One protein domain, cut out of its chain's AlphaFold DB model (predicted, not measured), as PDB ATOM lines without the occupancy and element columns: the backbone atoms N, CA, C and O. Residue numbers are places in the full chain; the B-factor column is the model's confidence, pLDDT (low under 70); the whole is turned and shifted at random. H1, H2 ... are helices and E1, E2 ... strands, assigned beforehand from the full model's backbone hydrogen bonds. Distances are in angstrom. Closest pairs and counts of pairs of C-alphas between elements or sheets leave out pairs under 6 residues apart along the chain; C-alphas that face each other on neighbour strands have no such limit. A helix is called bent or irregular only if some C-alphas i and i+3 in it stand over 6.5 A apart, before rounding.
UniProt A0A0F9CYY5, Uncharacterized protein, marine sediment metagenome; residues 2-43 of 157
ATOM      1  N   ASP A   2     -43.288  11.165  49.788       81.56
ATOM      2  CA  ASP A   2     -43.059  11.571  48.403       81.56
ATOM      3  C   ASP A   2     -43.686  10.562  47.443       81.56
ATOM      4  O   ASP A   2     -43.496   9.353  47.568       81.56
ATOM      5  N   PHE A   3     -44.449  11.064  46.474       87.25
ATOM      6  CA  PHE A   3     -45.082  10.249  45.442       87.25
ATOM      7  C   PHE A   3     -44.395  10.512  44.106       87.25
ATOM      8  O   PHE A   3     -44.496  11.605  43.550       87.25
ATOM      9  N   ILE A   4     -43.708   9.502  43.578       87.50
ATOM     10  CA  ILE A   4     -42.937   9.624  42.339       87.50
ATOM     11  C   ILE A   4     -43.826   9.291  41.136       87.50
ATOM     12  O   ILE A   4     -44.443   8.228  41.069       87.50
ATOM     13  N   GLY A   5     -43.869  10.202  40.163       88.19
ATOM     14  CA  GLY A   5     -44.582  10.035  38.897       88.19
ATOM     15  C   GLY A   5     -43.744  10.496  37.706       88.19
ATOM     16  O   GLY A   5     -42.752  11.206  37.862       88.19
ATOM     17  N   LYS A   6     -44.144  10.099  36.497       89.81
ATOM     18  CA  LYS A   6     -43.516  10.514  35.236       89.81
ATOM     19  C   LYS A   6     -44.357  11.587  34.551       89.81
ATOM     20  O   LYS A   6     -45.579  11.478  34.501       89.81
ATOM     21  N   LYS A   7     -43.712  12.606  33.979       90.38
ATOM     22  CA  LYS A   7     -44.387  13.588  33.119       90.38
ATOM     23  C   LYS A   7     -44.662  12.965  31.748       90.38
ATOM     24  O   LYS A   7     -43.731  12.506  31.096       90.38
ATOM     25  N   SER A   8     -45.913  12.982  31.298       88.88
ATOM     26  CA  SER A   8     -46.314  12.578  29.944       88.88
ATOM     27  C   SER A   8     -47.534  13.383  29.501       88.88
ATOM     28  O   SER A   8     -48.456  13.589  30.288       88.88
ATOM     29  N   GLY A   9     -47.515  13.908  28.271       85.88
ATOM     30  CA  GLY A   9     -48.624  14.707  27.725       85.88
ATOM     31  C   GLY A   9     -49.014  15.921  28.584       85.88
ATOM     32  O   GLY A   9     -50.193  16.230  28.715       85.88
ATOM     33  N   GLY A  10     -48.045  16.557  29.255       86.00
ATOM     34  CA  GLY A  10     -48.298  17.688  30.162       86.00
ATOM     35  C   GLY A  10     -48.882  17.312  31.530       86.00
ATOM     36  O   GLY A  10     -49.084  18.192  32.360       86.00
ATOM     37  N   LYS A  11     -49.106  16.022  31.805       87.75
ATOM     38  CA  LYS A  11     -49.651  15.521  33.073       87.75
ATOM     39  C   LYS A  11     -48.605  14.719  33.840       87.75
ATOM     40  O   LYS A  11     -47.712  14.110  33.251       87.75
ATOM     41  N   LEU A  12     -48.727  14.704  35.164       88.31
ATOM     42  CA  LEU A  12     -47.959  13.812  36.025       88.31
ATOM     43  C   LEU A  12     -48.711  12.486  36.171       88.31
ATOM     44  O   LEU A  12     -49.810  12.447  36.722       88.31
ATOM     45  N   ILE A  13     -48.109  11.408  35.683       91.19
ATOM     46  CA  ILE A  13     -48.658  10.055  35.724       91.19
ATOM     47  C   ILE A  13     -47.946   9.266  36.819       91.19
ATOM     48  O   ILE A  13     -46.729   9.089  36.781       91.19
ATOM     49  N   TYR A  14     -48.708   8.770  37.788       91.56
ATOM     50  CA  TYR A  14     -48.188   7.901  38.840       91.56
ATOM     51  C   TYR A  14     -48.259   6.432  38.405       91.56
ATOM     52  O   TYR A  14     -49.266   6.027  37.819       91.56
ATOM     53  N   PRO A  15     -47.246   5.606  38.723       91.50
ATOM     54  CA  PRO A  15     -47.378   4.157  38.643       91.50
ATOM     55  C   PRO A  15     -48.571   3.666  39.487       91.50
ATOM     56  O   PRO A  15     -48.836   4.261  40.536       91.50
ATOM     57  N   PRO A  16     -49.257   2.572  39.104       91.38
ATOM     58  CA  PRO A  16     -50.459   2.099  39.799       91.38
ATOM     59  C   PRO A  16     -50.283   1.922  41.315       91.38
ATOM     60  O   PRO A  16     -51.136   2.353  42.088       91.38
ATOM     61  N   ALA A  17     -49.140   1.376  41.744       89.88
ATOM     62  CA  ALA A  17     -48.812   1.202  43.159       89.88
ATOM     63  C   ALA A  17     -48.718   2.541  43.915       89.88
ATOM     64  O   ALA A  17     -49.298   2.697  44.988       89.88
ATOM     65  N   VAL A  18     -48.053   3.539  43.324       90.62
ATOM     66  CA  VAL A  18     -47.900   4.880  43.911       90.62
ATOM     67  C   VAL A  18     -49.239   5.618  43.935       90.62
ATOM     68  O   VAL A  18     -49.557   6.296  44.909       90.62
ATOM     69  N   ALA A  19     -50.059   5.463  42.891       90.62
ATOM     70  CA  ALA A  19     -51.395   6.050  42.821       90.62
ATOM     71  C   ALA A  19     -52.330   5.503  43.915       90.62
ATOM     72  O   ALA A  19     -53.130   6.247  44.485       90.62
ATOM     73  N   GLU A  20     -52.235   4.207  44.215       91.94
ATOM     74  CA  GLU A  20     -52.983   3.571  45.301       91.94
ATOM     75  C   GLU A  20     -52.495   4.037  46.675       91.94
ATOM     76  O   GLU A  20     -53.294   4.437  47.520       91.94
ATOM     77  N   GLN A  21     -51.179   4.086  46.879       90.81
ATOM     78  CA  GLN A  21     -50.587   4.579  48.121       90.81
ATOM     79  C   GLN A  21     -50.960   6.044  48.387       90.81
ATOM     80  O   GLN A  21     -51.333   6.403  49.504       90.81
ATOM     81  N   LYS A  22     -50.955   6.875  47.337       91.44
ATOM     82  CA  LYS A  22     -51.418   8.262  47.396       91.44
ATOM     83  C   LYS A  22     -52.889   8.338  47.793       91.44
ATOM     84  O   LYS A  22     -53.224   9.087  48.704       91.44
ATOM     85  N   ARG A  23     -53.769   7.548  47.166       91.62
ATOM     86  CA  ARG A  23     -55.200   7.499  47.522       91.62
ATOM     87  C   ARG A  23     -55.426   7.104  48.979       91.62
ATOM     88  O   ARG A  23     -56.236   7.736  49.649       91.62
ATOM     89  N   ARG A  24     -54.699   6.104  49.482       92.12
ATOM     90  CA  ARG A  24     -54.766   5.699  50.896       92.12
ATOM     91  C   ARG A  24     -54.345   6.824  51.832       92.12
ATOM     92  O   ARG A  24     -55.035   7.071  52.812       92.12
ATOM     93  N   HIS A  25     -53.269   7.536  51.498       90.31
ATOM     94  CA  HIS A  25     -52.824   8.680  52.285       90.31
ATOM     95  C   HIS A  25     -53.886   9.787  52.331       90.31
ATOM     96  O   HIS A  25     -54.240  10.235  53.413       90.31
ATOM     97  N   TRP A  26     -54.482  10.156  51.194       90.12
ATOM     98  CA  TRP A  26     -55.560  11.154  51.175       90.12
ATOM     99  C   TRP A  26     -56.782  10.743  51.998       90.12
ATOM    100  O   TRP A  26     -57.348  11.580  52.685       90.12
ATOM    101  N   ARG A  27     -57.157   9.457  51.991       92.44
ATOM    102  CA  ARG A  27     -58.254   8.941  52.832       92.44
ATOM    103  C   ARG A  27     -57.946   8.966  54.330       92.44
ATOM    104  O   ARG A  27     -58.874   8.931  55.124       92.44
ATOM    105  N   SER A  28     -56.667   8.970  54.710       92.62
ATOM    106  CA  SER A  28     -56.254   9.043  56.118       92.62
ATOM    107  C   SER A  28     -56.272  10.462  56.687       92.62
ATOM    108  O   SER A  28     -56.169  10.626  57.900       92.62
ATOM    109  N   ILE A  29     -56.383  11.482  55.833       92.25
ATOM    110  CA  ILE A  29     -56.416  12.880  56.256       92.25
ATOM    111  C   ILE A  29     -57.869  13.240  56.617       92.25
ATOM    112  O   ILE A  29     -58.758  12.976  55.806       92.25
ATOM    113  N   PRO A  30     -58.129  13.827  57.803       93.00
ATOM    114  CA  PRO A  30     -59.467  14.258  58.193       93.00
ATOM    115  C   PRO A  30     -60.070  15.268  57.214       93.00
ATOM    116  O   PRO A  30     -59.374  16.124  56.665       93.00
ATOM    117  N   GLU A  31     -61.383  15.191  57.034       92.75
ATOM    118  CA  GLU A  31     -62.119  16.144  56.211       92.75
ATOM    119  C   GLU A  31     -62.030  17.557  56.818       92.75
ATOM    120  O   GLU A  31     -62.168  17.734  58.027       92.75
ATOM    121  N   GLY A  32     -61.735  18.559  55.983       90.69
ATOM    122  CA  GLY A  32     -61.525  19.948  56.415       90.69
ATOM    123  C   GLY A  32     -60.105  20.295  56.884       90.69
ATOM    124  O   GLY A  32     -59.864  21.444  57.240       90.69
ATOM    125  N   ALA A  33     -59.156  19.351  56.871       92.19
ATOM    126  CA  ALA A  33     -57.758  19.647  57.182       92.19
ATOM    127  C   ALA A  33     -57.047  20.377  56.028       92.19
ATOM    128  O   ALA A  33     -57.155  19.984  54.863       92.19
ATOM    129  N   ASP A  34     -56.248  21.393  56.359       90.75
ATOM    130  CA  ASP A  34     -55.371  22.059  55.396       90.75
ATOM    131  C   ASP A  34     -54.203  21.147  54.995       90.75
ATOM    132  O   ASP A  34     -53.462  20.637  55.841       90.75
ATOM    133  N   VAL A  35     -53.997  20.961  53.686       88.12
ATOM    134  CA  VAL A  35     -52.931  20.102  53.149       88.12
ATOM    135  C   VAL A  35     -52.018  20.885  52.213       88.12
ATOM    136  O   VAL A  35     -52.451  21.435  51.201       88.12
ATOM    137  N   LYS A  36     -50.712  20.863  52.500       87.44
ATOM    138  CA  LYS A  36     -49.664  21.390  51.616       87.44
ATOM    139  C   LYS A  36     -48.982  20.245  50.870       87.44
ATOM    140  O   LYS A  36     -48.432  19.341  51.493       87.44
ATOM    141  N   SER A  37     -48.956  20.308  49.537       83.19
ATOM    142  CA  SER A  37     -48.174  19.385  48.700       83.19
ATOM    143  C   SER A  37     -47.249  20.157  47.762       83.19
ATOM    144  O   SER A  37     -47.639  21.190  47.220       83.19
ATOM    145  N   SER A  38     -46.025  19.666  47.577       83.88
ATOM    146  CA  SER A  38     -45.023  20.265  46.692       83.88
ATOM    147  C   SER A  38     -44.633  19.298  45.582       83.88
ATOM    148  O   SER A  38     -44.435  18.108  45.825       83.88
ATOM    149  N   LEU A  39     -44.481  19.822  44.366       83.06
ATOM    150  CA  LEU A  39     -43.939  19.088  43.228       83.06
ATOM    151  C   LEU A  39     -42.481  19.504  43.011       83.06
ATOM    152  O   LEU A  39     -42.204  20.684  42.811       83.06
ATOM    153  N   ALA A  40     -41.568  18.537  42.987       81.88
ATOM    154  CA  ALA A  40     -40.180  18.752  42.596       81.88
ATOM    155  C   ALA A  40     -39.791  17.774  41.483       81.88
ATOM    156  O   ALA A  40     -40.267  16.638  41.436       81.88
ATOM    157  N   VAL A  41     -38.917  18.213  40.574       79.12
ATOM    158  CA  VAL A  41     -38.326  17.317  39.576       79.12
ATOM    159  C   VAL A  41     -37.362  16.385  40.297       79.12
ATOM    160  O   VAL A  41     -36.360  16.835  40.854       79.12
ATOM    161  N   GLN A  42     -37.639  15.083  40.254       72.94
ATOM    162  CA  GLN A  42     -36.695  14.090  40.741       72.94
ATOM    163  C   GLN A  42     -35.501  14.038  39.784       72.94
ATOM    164  O   GLN A  42     -35.595  13.513  38.673       72.94
ATOM    165  N   ARG A  43     -34.370  14.612  40.201       65.25
ATOM    166  CA  ARG A  43     -33.097  14.418  39.503       65.25
ATOM    167  C   ARG A  43     -32.685  12.959  39.688       65.25
ATOM    168  O   ARG A  43     -32.761  12.438  40.800       65.25
TER     169      ARG A  43
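What this domain is: This is residues 2 to 43 of the 157 residues of an uncharacterized protein of marine sediment metagenome (UniProt A0A0F9CYY5). This is a loose, open frame of chain: a small two-stranded hairpin of E1 and E2 sits at one end, one helix, H1, leads away from it as one long side, and the unnamed stretch after H1 turns at the far end and runs back on the other long side towards the hairpin's end. Residues 27 to 34, at the turn, stick out from the rest. The printed part has 42 residues, with two named strands and one named helix in the order E1, E2, H1; the sheet's order is E1 - E2, antiparallel. The class is mixed, helices and strands, though under half of the residues are in named elements. The whole is loose, with a radius of gyration of the C-alphas of 11.8 A, and elongated, spanning 31 by 20 by 19 A.

How they stand to each other: Begin at the sheet, where E1, residues 6 to 8, and E2, residues 11 to 13, form a hairpin over a tight link of 2 residues. They are antiparallel neighbours, with 136 degrees between their N-to-C directions. Look at C-alphas 7 and 12, which face each other at 4.6 A. Across the pair, N 6 and O 13 are 2.8 A apart and N 8 and O 11 are 2.9 A apart, both within hydrogen-bond range. From E2 another tight link of 2 residues leads to H1, residues 16 to 28. H1 and E1 are apart, with no C-alpha of the one within 8 A of the other. In H1 every O i to N i+4 pair is within hydrogen-bond range, and the helix is not bent.

Where its parts are: Find C-alpha 6 at (-43.516, 10.514, 35.236); from there E1 runs from Lys 6 to Ser 8. E2 comes back from Lys 11 to Ile 13. Find C-alpha 16 at (-50.459, 2.099, 39.799); from there H1 runs 18.7 A, from Pro 16 to C-alpha 28 of Ser 28 at (-56.254, 9.043, 56.118).

The domain as a whole: The two C-alphas farthest apart in the domain are those of Gly 32 and Arg 43, at 33.5 A. Residues 29 to 43 hold no named element, and their C-alphas lie 8 to 18 A from the mean of all C-alphas. Residues 27 to 34, of which 27 and 28 belong to H1, stand free; the body without them has 34 residues and spans 25 by 22 by 17 A. The C-alphas of Asp 2 and Arg 43, first and last of the printed part, are 13.7 A apart. The printed part has no cut. The mean pLDDT of the printed part is 88.1, and residue 43 alone is under 70 in this model.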